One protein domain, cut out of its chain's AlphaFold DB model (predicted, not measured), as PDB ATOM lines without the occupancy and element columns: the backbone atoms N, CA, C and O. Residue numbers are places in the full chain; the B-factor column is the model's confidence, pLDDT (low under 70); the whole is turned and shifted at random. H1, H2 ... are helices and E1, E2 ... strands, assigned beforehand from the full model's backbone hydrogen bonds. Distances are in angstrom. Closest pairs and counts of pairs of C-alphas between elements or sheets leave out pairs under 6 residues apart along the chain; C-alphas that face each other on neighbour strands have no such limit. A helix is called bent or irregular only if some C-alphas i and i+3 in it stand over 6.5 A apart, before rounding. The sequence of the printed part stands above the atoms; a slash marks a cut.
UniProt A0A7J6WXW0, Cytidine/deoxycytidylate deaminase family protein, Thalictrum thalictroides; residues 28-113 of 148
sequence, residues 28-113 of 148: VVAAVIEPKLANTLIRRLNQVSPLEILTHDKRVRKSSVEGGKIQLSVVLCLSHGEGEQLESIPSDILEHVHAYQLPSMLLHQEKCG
ATOM      1  N   VAL A  28      42.491  -3.760  29.780       77.69
ATOM      2  CA  VAL A  28      42.100  -3.531  31.167       77.69
ATOM      3  C   VAL A  28      40.878  -4.349  31.538       77.69
ATOM      4  O   VAL A  28      39.955  -4.557  30.751       77.69
ATOM      5  N   VAL A  29      40.848  -4.792  32.784       78.62
ATOM      6  CA  VAL A  29      39.664  -5.416  33.361       78.62
ATOM      7  C   VAL A  29      38.794  -4.310  33.936       78.62
ATOM      8  O   VAL A  29      39.252  -3.498  34.744       78.62
ATOM      9  N   ALA A  30      37.529  -4.262  33.530       83.44
ATOM     10  CA  ALA A  30      36.574  -3.300  34.053       83.44
ATOM     11  C   ALA A  30      35.271  -3.979  34.470       83.44
ATOM     12  O   ALA A  30      34.883  -5.003  33.924       83.44
ATOM     13  N   ALA A  31      34.560  -3.393  35.422       84.12
ATOM     14  CA  ALA A  31      33.259  -3.884  35.860       84.12
ATOM     15  C   ALA A  31      32.199  -2.803  35.683       84.12
ATOM     16  O   ALA A  31      32.482  -1.612  35.835       84.12
ATOM     17  N   VAL A  32      30.973  -3.213  35.366       84.19
ATOM     18  CA  VAL A  32      29.820  -2.309  35.372       84.19
ATOM     19  C   VAL A  32      29.461  -1.999  36.817       84.19
ATOM     20  O   VAL A  32      29.420  -2.892  37.657       84.19
ATOM     21  N   ILE A  33      29.192  -0.732  37.112       83.56
ATOM     22  CA  ILE A  33      28.918  -0.283  38.474       83.56
ATOM     23  C   ILE A  33      27.683   0.600  38.548       83.56
ATOM     24  O   ILE A  33      27.339   1.336  37.618       83.56
ATOM     25  N   GLU A  34      27.051   0.588  39.717       82.56
ATOM     26  CA  GLU A  34      26.073   1.607  40.057       82.56
ATOM     27  C   GLU A  34      26.756   2.954  40.342       82.56
ATOM     28  O   GLU A  34      27.797   2.997  41.008       82.56
ATOM     29  N   PRO A  35      26.142   4.086  39.954       81.31
ATOM     30  CA  PRO A  35      26.682   5.417  40.242       81.31
ATOM     31  C   PRO A  35      26.962   5.672  41.727       81.31
ATOM     32  O   PRO A  35      27.899   6.395  42.059       81.31
ATOM     33  N   LYS A  36      26.180   5.060  42.626       84.00
ATOM     34  CA  LYS A  36      26.339   5.195  44.082       84.00
ATOM     35  C   LYS A  36      27.658   4.609  44.591       84.00
ATOM     36  O   LYS A  36      28.207   5.113  45.565       84.00
ATOM     37  N   LEU A  37      28.165   3.565  43.934       79.00
ATOM     38  CA  LEU A  37      29.379   2.856  44.340       79.00
ATOM     39  C   LEU A  37      30.650   3.460  43.733       79.00
ATOM     40  O   LEU A  37      31.740   3.200  44.235       79.00
ATOM     41  N   ALA A  38      30.525   4.302  42.702       80.50
ATOM     42  CA  ALA A  38      31.654   4.839  41.944       80.50
ATOM     43  C   ALA A  38      32.715   5.508  42.828       80.50
ATOM     44  O   ALA A  38      33.883   5.136  42.775       80.50
ATOM     45  N   ASN A  39      32.323   6.452  43.686       82.50
ATOM     46  CA  ASN A  39      33.282   7.199  44.505       82.50
ATOM     47  C   ASN A  39      33.990   6.311  45.537       82.50
ATOM     48  O   ASN A  39      35.194   6.452  45.755       82.50
ATOM     49  N   THR A  40      33.254   5.390  46.156       82.75
ATOM     50  CA  THR A  40      33.810   4.445  47.129       82.75
ATOM     51  C   THR A  40      34.802   3.501  46.457       82.75
ATOM     52  O   THR A  40      35.920   3.344  46.948       82.75
ATOM     53  N   LEU A  41      34.433   2.940  45.302       81.31
ATOM     54  CA  LEU A  41      35.293   2.048  44.528       81.31
ATOM     55  C   LEU A  41      36.546   2.762  44.029       81.31
ATOM     56  O   LEU A  41      37.634   2.238  44.218       81.31
ATOM     57  N   ILE A  42      36.435   3.973  43.470       79.56
ATOM     58  CA  ILE A  42      37.604   4.744  43.014       79.56
ATOM     59  C   ILE A  42      38.589   4.966  44.166       79.56
ATOM     60  O   ILE A  42      39.783   4.737  43.997       79.56
ATOM     61  N   ARG A  43      38.107   5.396  45.340       82.12
ATOM     62  CA  ARG A  43      38.975   5.664  46.496       82.12
ATOM     63  C   ARG A  43      39.704   4.413  46.965       82.12
ATOM     64  O   ARG A  43      40.902   4.477  47.209       82.12
ATOM     65  N   ARG A  44      38.994   3.289  47.056       82.94
ATOM     66  CA  ARG A  44      39.582   2.003  47.448       82.94
ATOM     67  C   ARG A  44      40.572   1.497  46.406       82.94
ATOM     68  O   ARG A  44      41.711   1.210  46.745       82.94
ATOM     69  N   LEU A  45      40.185   1.494  45.133       80.38
ATOM     70  CA  LEU A  45      41.038   1.054  44.030       80.38
ATOM     71  C   LEU A  45      42.289   1.920  43.870       80.38
ATOM     72  O   LEU A  45      43.340   1.404  43.519       80.38
ATOM     73  N   ASN A  46      42.215   3.219  44.157       80.75
ATOM     74  CA  ASN A  46      43.393   4.084  44.150       80.75
ATOM     75  C   ASN A  46      44.351   3.806  45.318       80.75
ATOM     76  O   ASN A  46      45.528   4.121  45.194       80.75
ATOM     77  N   GLN A  47      43.872   3.225  46.423       81.25
ATOM     78  CA  GLN A  47      44.724   2.796  47.536       81.25
ATOM     79  C   GLN A  47      45.408   1.460  47.239       81.25
ATOM     80  O   GLN A  47      46.596   1.324  47.510       81.25
ATOM     81  N   VAL A  48      44.669   0.490  46.689       79.94
ATOM     82  CA  VAL A  48      45.176  -0.883  46.500       79.94
ATOM     83  C   VAL A  48      45.858  -1.104  45.149       79.94
ATOM     84  O   VAL A  48      46.763  -1.919  45.043       79.94
ATOM     85  N   SER A  49      45.441  -0.389  44.104       76.94
ATOM     86  CA  SER A  49      45.933  -0.584  42.736       76.94
ATOM     87  C   SER A  49      45.917   0.734  41.953       76.94
ATOM     88  O   SER A  49      45.096   0.896  41.040       76.94
ATOM     89  N   PRO A  50      46.781   1.708  42.288       76.00
ATOM     90  CA  PRO A  50      46.883   2.961  41.546       76.00
ATOM     91  C   PRO A  50      47.257   2.699  40.079       76.00
ATOM     92  O   PRO A  50      48.280   2.098  39.772       76.00
ATOM     93  N   LEU A  51      46.409   3.150  39.149       73.38
ATOM     94  CA  LEU A  51      46.643   2.996  37.711       73.38
ATOM     95  C   LEU A  51      47.395   4.220  37.183       73.38
ATOM     96  O   LEU A  51      46.806   5.088  36.546       73.38
ATOM     97  N   GLU A  52      48.697   4.291  37.471       65.31
ATOM     98  CA  GLU A  52      49.563   5.415  37.075       65.31
ATOM     99  C   GLU A  52      49.572   5.655  35.559       65.31
ATOM    100  O   GLU A  52      49.581   6.796  35.104       65.31
ATOM    101  N   ILE A  53      49.485   4.577  34.777       62.44
ATOM    102  CA  ILE A  53      49.483   4.606  33.305       62.44
ATOM    103  C   ILE A  53      48.197   5.250  32.758       62.44
ATOM    104  O   ILE A  53      48.205   5.835  31.681       62.44
ATOM    105  N   LEU A  54      47.107   5.206  33.531       62.59
ATOM    106  CA  LEU A  54      45.804   5.769  33.173       62.59
ATOM    107  C   LEU A  54      45.514   7.079  33.907       62.59
ATOM    108  O   LEU A  54      44.373   7.520  33.933       62.59
ATOM    109  N   THR A  55      46.512   7.724  34.514       54.41
ATOM    110  CA  THR A  55      46.311   8.956  35.305       54.41
ATOM    111  C   THR A  55      45.759  10.139  34.504       54.41
ATOM    112  O   THR A  55      45.290  11.111  35.098       54.41
ATOM    113  N   HIS A  56      45.731  10.043  33.173       52.00
ATOM    114  CA  HIS A  56      45.097  11.015  32.281       52.00
ATOM    115  C   HIS A  56      43.699  10.599  31.796       52.00
ATOM    116  O   HIS A  56      42.941  11.451  31.327       52.00
ATOM    117  N   ASP A  57      43.329   9.329  31.968       55.62
ATOM    118  CA  ASP A  57      42.028   8.776  31.613       55.62
ATOM    119  C   ASP A  57      41.167   8.542  32.861       55.62
ATOM    120  O   ASP A  57      41.617   8.189  33.952       55.62
ATOM    121  N   LYS A  58      39.858   8.776  32.740       68.62
ATOM    122  CA  LYS A  58      38.950   8.562  33.872       68.62
ATOM    123  C   LYS A  58      38.826   7.060  34.141       68.62
ATOM    124  O   LYS A  58      38.246   6.344  33.328       68.62
ATOM    125  N   ARG A  59      39.256   6.611  35.333       76.06
ATOM    126  CA  ARG A  59      39.035   5.234  35.835       76.06
ATOM    127  C   ARG A  59      37.563   4.817  35.732       76.06
ATOM    128  O   ARG A  59      37.276   3.648  35.503       76.06
ATOM    129  N   VAL A  60      36.633   5.765  35.884       79.62
ATOM    130  CA  VAL A  60      35.212   5.545  35.589       79.62
ATOM    131  C   VAL A  60      34.875   6.019  34.184       79.62
ATOM    132  O   VAL A  60      34.990   7.202  33.853       79.62
ATOM    133  N   ARG A  61      34.385   5.081  33.382       79.19
ATOM    134  CA  ARG A  61      33.943   5.273  32.009       79.19
ATOM    135  C   ARG A  61      32.423   5.292  31.961       79.19
ATOM    136  O   ARG A  61      31.738   4.606  32.715       79.19
ATOM    137  N   LYS A  62      31.898   6.109  31.056       79.44
ATOM    138  CA  LYS A  62      30.467   6.219  30.790       79.44
ATOM    139  C   LYS A  62      30.200   5.707  29.381       79.44
ATOM    140  O   LYS A  62      30.722   6.277  28.426       79.44
ATOM    141  N   SER A  63      29.367   4.685  29.256       77.19
ATOM    142  CA  SER A  63      28.884   4.165  27.978       77.19
ATOM    143  C   SER A  63      27.381   4.424  27.840       77.19
ATOM    144  O   SER A  63      26.641   4.475  28.824       77.19
ATOM    145  N   SER A  64      26.926   4.656  26.607       75.56
ATOM    146  CA  SER A  64      25.499   4.632  26.282       75.56
ATOM    147  C   SER A  64      25.181   3.255  25.734       75.56
ATOM    148  O   SER A  64      25.806   2.826  24.768       75.56
ATOM    149  N   VAL A  65      24.212   2.588  26.341       75.62
ATOM    150  CA  VAL A  65      23.695   1.303  25.870       75.62
ATOM    151  C   VAL A  65      22.486   1.563  24.970       75.62
ATOM    152  O   VAL A  65      21.909   2.660  24.977       75.62
ATOM    153  N   GLU A  66      22.119   0.570  24.167       73.50
ATOM    154  CA  GLU A  66      20.941   0.614  23.305       73.50
ATOM    155  C   GLU A  66      19.689   1.030  24.104       73.50
ATOM    156  O   GLU A  66      19.480   0.614  25.247       73.50
ATOM    157  N   GLY A  67      18.898   1.948  23.543       74.06
ATOM    158  CA  GLY A  67      17.775   2.578  24.250       74.06
ATOM    159  C   GLY A  67      18.135   3.805  25.105       74.06
ATOM    160  O   GLY A  67      17.333   4.220  25.937       74.06
ATOM    161  N   GLY A  68      19.325   4.395  24.928       74.00
ATOM    162  CA  GLY A  68      19.699   5.683  25.536       74.00
ATOM    163  C   GLY A  68      20.009   5.623  27.034       74.00
ATOM    164  O   GLY A  68      20.165   6.660  27.685       74.00
ATOM    165  N   LYS A  69      20.105   4.416  27.599       76.44
ATOM    166  CA  LYS A  69      20.471   4.213  29.001       76.44
ATOM    167  C   LYS A  69      21.964   4.443  29.186       76.44
ATOM    168  O   LYS A  69      22.790   3.955  28.418       76.44
ATOM    169  N   ILE A  70      22.302   5.181  30.234       78.88
ATOM    170  CA  ILE A  70      23.684   5.448  30.615       78.88
ATOM    171  C   ILE A  70      24.150   4.341  31.555       78.88
ATOM    172  O   ILE A  70      23.527   4.110  32.590       78.88
ATOM    173  N   GLN A  71      25.274   3.718  31.223       81.38
ATOM    174  CA  GLN A  71      25.964   2.755  32.064       81.38
ATOM    175  C   GLN A  71      27.315   3.327  32.496       81.38
ATOM    176  O   GLN A  71      27.980   4.047  31.745       81.38
ATOM    177  N   LEU A  72      27.696   3.034  33.736       82.69
ATOM    178  CA  LEU A  72      29.014   3.355  34.261       82.69
ATOM    179  C   LEU A  72      29.811   2.066  34.393       82.69
ATOM    180  O   LEU A  72      29.290   1.056  34.865       82.69
ATOM    181  N   SER A  73      31.074   2.117  33.999       83.12
ATOM    182  CA  SER A  73      32.041   1.060  34.250       83.12
ATOM    183  C   SER A  73      33.268   1.631  34.942       83.12
ATOM    184  O   SER A  73      33.617   2.794  34.749       83.12
ATOM    185  N   VAL A  74      33.907   0.834  35.789       82.69
ATOM    186  CA  VAL A  74      35.145   1.196  36.481       82.69
ATOM    187  C   VAL A  74      36.254   0.256  36.052       82.69
ATOM    188  O   VAL A  74      36.056  -0.956  36.019       82.69
ATOM    189  N   VAL A  75      37.417   0.813  35.732       84.81
ATOM    190  CA  VAL A  75      38.630   0.041  35.481       84.81
ATOM    191  C   VAL A  75      39.200  -0.438  36.817       84.81
ATOM    192  O   VAL A  75      39.495   0.370  37.708       84.81
ATOM    193  N   LEU A  76      39.330  -1.753  36.955       81.75
ATOM    194  CA  LEU A  76      39.819  -2.429  38.152       81.75
ATOM    195  C   LEU A  76      41.347  -2.525  38.113       81.75
ATOM    196  O   LEU A  76      42.017  -1.910  38.945       81.75
ATOM    197  N   CYS A  77      41.880  -3.217  37.104       78.69
ATOM    198  CA  CYS A  77      43.307  -3.455  36.907       78.69
ATOM    199  C   CYS A  77      43.670  -3.586  35.423       78.69
ATOM    200  O   CYS A  77      42.800  -3.654  34.553       78.69
ATOM    201  N   LEU A  78      44.974  -3.631  35.145       77.62
ATOM    202  CA  LEU A  78      45.489  -4.013  33.832       77.62
ATOM    203  C   LEU A  78      45.308  -5.526  33.635       77.62
ATOM    204  O   LEU A  78      45.411  -6.289  34.596       77.62
ATOM    205  N   SER A  79      45.030  -5.948  32.407       74.25
ATOM    206  CA  SER A  79      44.918  -7.359  32.035       74.25
ATOM    207  C   SER A  79      46.306  -7.951  31.783       74.25
ATOM    208  O   SER A  79      47.111  -7.357  31.064       74.25
ATOM    209  N   HIS A  80      46.590  -9.124  32.354       62.22
ATOM    210  CA  HIS A  80      47.847  -9.856  32.169       62.22
ATOM    211  C   HIS A  80      47.645 -11.041  31.199       62.22
ATOM    212  O   HIS A  80      47.699 -12.201  31.590       62.22
ATOM    213  N   GLY A  81      47.393 -10.744  29.919       54.66
ATOM    214  CA  GLY A  81      47.377 -11.739  28.833       54.66
ATOM    215  C   GLY A  81      46.123 -12.624  28.707       54.66
ATOM    216  O   GLY A  81      45.166 -12.512  29.470       54.66
ATOM    217  N   GLU A  82      46.131 -13.478  27.677       48.94
ATOM    218  CA  GLU A  82      45.036 -14.368  27.241       48.94
ATOM    219  C   GLU A  82      44.845 -15.574  28.188       48.94
ATOM    220  O   GLU A  82      45.162 -16.711  27.850       48.94
ATOM    221  N   GLY A  83      44.346 -15.334  29.401       50.47
ATOM    222  CA  GLY A  83      43.981 -16.372  30.375       50.47
ATOM    223  C   GLY A  83      42.630 -16.094  31.039       50.47
ATOM    224  O   GLY A  83      42.076 -15.002  30.882       50.47
ATOM    225  N   GLU A  84      42.077 -17.081  31.759       52.31
ATOM    226  CA  GLU A  84      40.792 -16.943  32.461       52.31
ATOM    227  C   GLU A  84      40.787 -15.685  33.349       52.31
ATOM    228  O   GLU A  84      41.597 -15.517  34.258       52.31
ATOM    229  N   GLN A  85      39.865 -14.768  33.044       56.00
ATOM    230  CA  GLN A  85      39.875 -13.364  33.485       56.00
ATOM    231  C   GLN A  85      39.791 -13.153  35.003       56.00
ATOM    232  O   GLN A  85      39.968 -12.027  35.455       56.00
ATOM    233  N   LEU A  86      39.476 -14.193  35.780       56.81
ATOM    234  CA  LEU A  86      39.425 -14.120  37.240       56.81
ATOM    235  C   LEU A  86      40.790 -14.398  37.886       56.81
ATOM    236  O   LEU A  86      41.097 -13.804  38.915       56.81
ATOM    237  N   GLU A  87      41.602 -15.273  37.284       55.94
ATOM    238  CA  GLU A  87      42.900 -15.690  37.838       55.94
ATOM    239  C   GLU A  87      43.988 -14.628  37.638       55.94
ATOM    240  O   GLU A  87      44.966 -14.585  38.380       55.94
ATOM    241  N   SER A  88      43.806 -13.737  36.658       62.16
ATOM    242  CA  SER A  88      44.730 -12.634  36.378       62.16
ATOM    243  C   SER A  88      44.490 -11.390  37.241       62.16
ATOM    244  O   SER A  88      45.260 -10.429  37.158       62.16
ATOM    245  N   ILE A  89      43.445 -11.385  38.079       71.25
ATOM    246  CA  ILE A  89      43.114 -10.249  38.942       71.25
ATOM    247  C   ILE A  89      43.842 -10.391  40.280       71.25
ATOM    248  O   ILE A  89      43.693 -11.413  40.952       71.25
ATOM    249  N   PRO A  90      44.577  -9.355  40.722       77.06
ATOM    250  CA  PRO A  90      45.178  -9.330  42.049       77.06
ATOM    251  C   PRO A  90      44.146  -9.621  43.145       77.06
ATOM    252  O   PRO A  90      43.051  -9.054  43.136       77.06
ATOM    253  N   SER A  91      44.509 -10.462  44.114       77.75
ATOM    254  CA  SER A  91      43.626 -10.917  45.199       77.75
ATOM    255  C   SER A  91      42.945  -9.754  45.926       77.75
ATOM    256  O   SER A  91      41.734  -9.779  46.142       77.75
ATOM    257  N   ASP A  92      43.693  -8.677  46.175       78.19
ATOM    258  CA  ASP A  92      43.198  -7.456  46.817       78.19
ATOM    259  C   ASP A  92      42.042  -6.809  46.040       78.19
ATOM    260  O   ASP A  92      41.132  -6.228  46.624       78.19
ATOM    261  N   ILE A  93      42.039  -6.903  44.709       77.88
ATOM    262  CA  ILE A  93      40.990  -6.348  43.844       77.88
ATOM    263  C   ILE A  93      39.803  -7.308  43.767       77.88
ATOM    264  O   ILE A  93      38.654  -6.863  43.770       77.88
ATOM    265  N   LEU A  94      40.068  -8.615  43.749       79.69
ATOM    266  CA  LEU A  94      39.039  -9.648  43.733       79.69
ATOM    267  C   LEU A  94      38.161  -9.585  44.996       79.69
ATOM    268  O   LEU A  94      36.936  -9.666  44.898       79.69
ATOM    269  N   GLU A  95      38.748  -9.310  46.165       82.31
ATOM    270  CA  GLU A  95      37.993  -9.057  47.401       82.31
ATOM    271  C   GLU A  95      36.988  -7.911  47.247       82.31
ATOM    272  O   GLU A  95      35.853  -8.006  47.714       82.31
ATOM    273  N   HIS A  96      37.362  -6.842  46.537       78.62
ATOM    274  CA  HIS A  96      36.455  -5.729  46.267       78.62
ATOM    275  C   HIS A  96      35.349  -6.139  45.286       78.62
ATOM    276  O   HIS A  96      34.186  -5.790  45.490       78.62
ATOM    277  N   VAL A  97      35.672  -6.910  44.245       77.44
ATOM    278  CA  VAL A  97      34.669  -7.445  43.308       77.44
ATOM    279  C   VAL A  97      33.609  -8.260  44.056       77.44
ATOM    280  O   VAL A  97      32.413  -8.042  43.845       77.44
ATOM    281  N   HIS A  98      34.030  -9.120  44.987       80.56
ATOM    282  CA  HIS A  98      33.126  -9.911  45.819       80.56
ATOM    283  C   HIS A  98      32.353  -9.065  46.840       80.56
ATOM    284  O   HIS A  98      31.139  -9.223  46.965       80.56
ATOM    285  N   ALA A  99      33.016  -8.134  47.534       81.69
ATOM    286  CA  ALA A  99      32.399  -7.304  48.571       81.69
ATOM    287  C   ALA A  99      31.287  -6.395  48.027       81.69
ATOM    288  O   ALA A  99      30.277  -6.181  48.698       81.69
ATOM    289  N   TYR A 100      31.458  -5.873  46.812       78.75
ATOM    290  CA  TYR A 100      30.479  -5.000  46.161       78.75
ATOM    291  C   TYR A 100      29.560  -5.738  45.176       78.75
ATOM    292  O   TYR A 100      28.771  -5.079  44.502       78.75
ATOM    293  N   GLN A 101      29.648  -7.076  45.099       76.81
ATOM    294  CA  GLN A 101      28.871  -7.933  44.189       76.81
ATOM    295  C   GLN A 101      28.856  -7.394  42.752       76.81
ATOM    296  O   GLN A 101      27.802  -7.272  42.123       76.81
ATOM    297  N   LEU A 102      30.028  -6.993  42.252       75.38
ATOM    298  CA  LEU A 102      30.097  -6.316  40.964       75.38
ATOM    299  C   LEU A 102      29.654  -7.276  39.847       75.38
ATOM    300  O   LEU A 102      30.174  -8.392  39.765       75.38
ATOM    301  N   PRO A 103      28.699  -6.872  38.988       64.12
ATOM    302  CA  PRO A 103      28.256  -7.706  37.881       64.12
ATOM    303  C   PRO A 103      29.416  -7.981  36.920       64.12
ATOM    304  O   PRO A 103      30.290  -7.130  36.744       64.12
ATOM    305  N   SER A 104      29.382  -9.182  36.330       58.31
ATOM    306  CA  SER A 104      30.348  -9.783  35.394       58.31
ATOM    307  C   SER A 104      31.376  -8.813  34.804       58.31
ATOM    308  O   SER A 104      31.025  -7.842  34.125       58.31
ATOM    309  N   MET A 105      32.649  -9.120  35.029       62.62
ATOM    310  CA  MET A 105      33.771  -8.309  34.570       62.62
ATOM    311  C   MET A 105      33.832  -8.306  33.041       62.62
ATOM    312  O   MET A 105      33.763  -9.345  32.392       62.62
ATOM    313  N   LEU A 106      33.931  -7.112  32.471       61.91
ATOM    314  CA  LEU A 106      34.093  -6.867  31.049       61.91
ATOM    315  C   LEU A 106      35.552  -6.514  30.780       61.91
ATOM    316  O   LEU A 106      36.053  -5.496  31.274       61.91
ATOM    317  N   LEU A 107      36.210  -7.299  29.930       57.88
ATOM    318  CA  LEU A 107      37.475  -6.889  29.339       57.88
ATOM    319  C   LEU A 107      37.224  -5.640  28.485       57.88
ATOM    320  O   LEU A 107      36.464  -5.667  27.516       57.88
ATOM    321  N   HIS A 108      37.830  -4.525  28.874       64.12
ATOM    322  CA  HIS A 108      37.827  -3.299  28.096       64.12
ATOM    323  C   HIS A 108      39.230  -3.066  27.563       64.12
ATOM    324  O   HIS A 108      40.193  -3.070  28.313       64.12
ATOM    325  N   GLN A 109      39.350  -2.777  26.276       52.84
ATOM    326  CA  GLN A 109      40.619  -2.295  25.746       52.84
ATOM    327  C   GLN A 109      40.744  -0.795  26.063       52.84
ATOM    328  O   GLN A 109      39.786  -0.023  25.890       52.84
ATOM    329  N   GLU A 110      41.893  -0.354  26.574       60.44
ATOM    330  CA  GLU A 110      42.256   1.064  26.531       60.44
ATOM    331  C   GLU A 110      42.519   1.471  25.078       60.44
ATOM    332  O   GLU A 110      42.987   0.685  24.255       60.44
ATOM    333  N   LYS A 111      42.158   2.708  24.718       50.00
ATOM    334  CA  LYS A 111      42.324   3.180  23.341       50.00
ATOM    335  C   LYS A 111      43.806   3.412  23.040       50.00
ATOM    336  O   LYS A 111      44.382   4.381  23.513       50.00
ATOM    337  N   CYS A 112      44.354   2.611  22.131       49.62
ATOM    338  CA  CYS A 112      45.564   2.939  21.380       49.62
ATOM    339  C   CYS A 112      45.365   4.242  20.581       49.62
ATOM    340  O   CYS A 112      44.414   4.354  19.790       49.62
ATOM    341  N   GLY A 113      46.247   5.228  20.756       44.97
ATOM    342  CA  GLY A 113      46.334   6.354  19.825       44.97
ATOM    343  C   GLY A 113      46.908   5.850  18.507       44.97
ATOM    344  O   GLY A 113      48.062   5.459  18.446       44.97
TER     345      GLY A 113
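This is residues 28 to 113 of the 148 residues of the protein "Cytidine/deoxycytidylate deaminase family protein" of Thalictrum thalictroides (UniProt A0A7J6WXW0). A strongly twisted sheet of four strands, curled like part of a barrel, has helix H1 along its long strand E3, while the shorter helix H2 runs the opposite way near H1 and only grazes the sheet. The printed part has 86 residues, with two named helices and four named strands in the order E1, H1, E2, E3, H2, E4. The sheet's order is E2, E3, E1, E4, all antiparallel, and the class is mixed. The whole is compact, with a radius of gyration of the C-alphas of 12.6 A and spans of 35 by 33 by 26 A.

E1, residues 28 to 33, is the antiparallel neighbour of E4, residues 106 to 109, with N 28 and O 108 2.8 A apart, and of E3, residues 69 to 78, with N 31 and O 74 2.9 A apart. H1, residues 35 to 48, is on the sheet over E3 at a height of 9.2 A, along the strands; the closest C-alphas, of Pro 35 and Leu 72, are 6.7 A apart. E2, residues 60 to 65, forms a hairpin with E3; N 63 and O 71 are 2.9 A apart. E1, H1, E2 and E3, H2, E4 are split strand-helix-strand units, in each of which a helix links two strands of the sheet that have another strand between them, E3 in the first and E1 in the second; both crossovers are right-handed. H2, residues 91 to 99, only just touches H1, with 3 pairs of C-alphas within 8 A, only at their ends; the closest are Val 48 and Asp 92, 6.9 A. O i to N i+4 pairs are within hydrogen-bond range in 8 of 10 for H1 and 4 of 5 for H2.

E1 begins at C-alpha 28 (42.100, -3.531, 31.167). H1 is 20.5 A long and irregular, C-alphas 36 and 39 being 7.2 A apart; E3 is 26.8 A long. E4 ends at C-alpha 109 (40.619, -2.295, 25.746).

The farthest C-alphas, of Gly 67 and Ser 91, are 35.9 A apart. The printed part has no cut; the links H1 to E2 and E3 to H2 are long. Residues 52 to 58, 80 to 88 and 103 to 113 have pLDDT under 70.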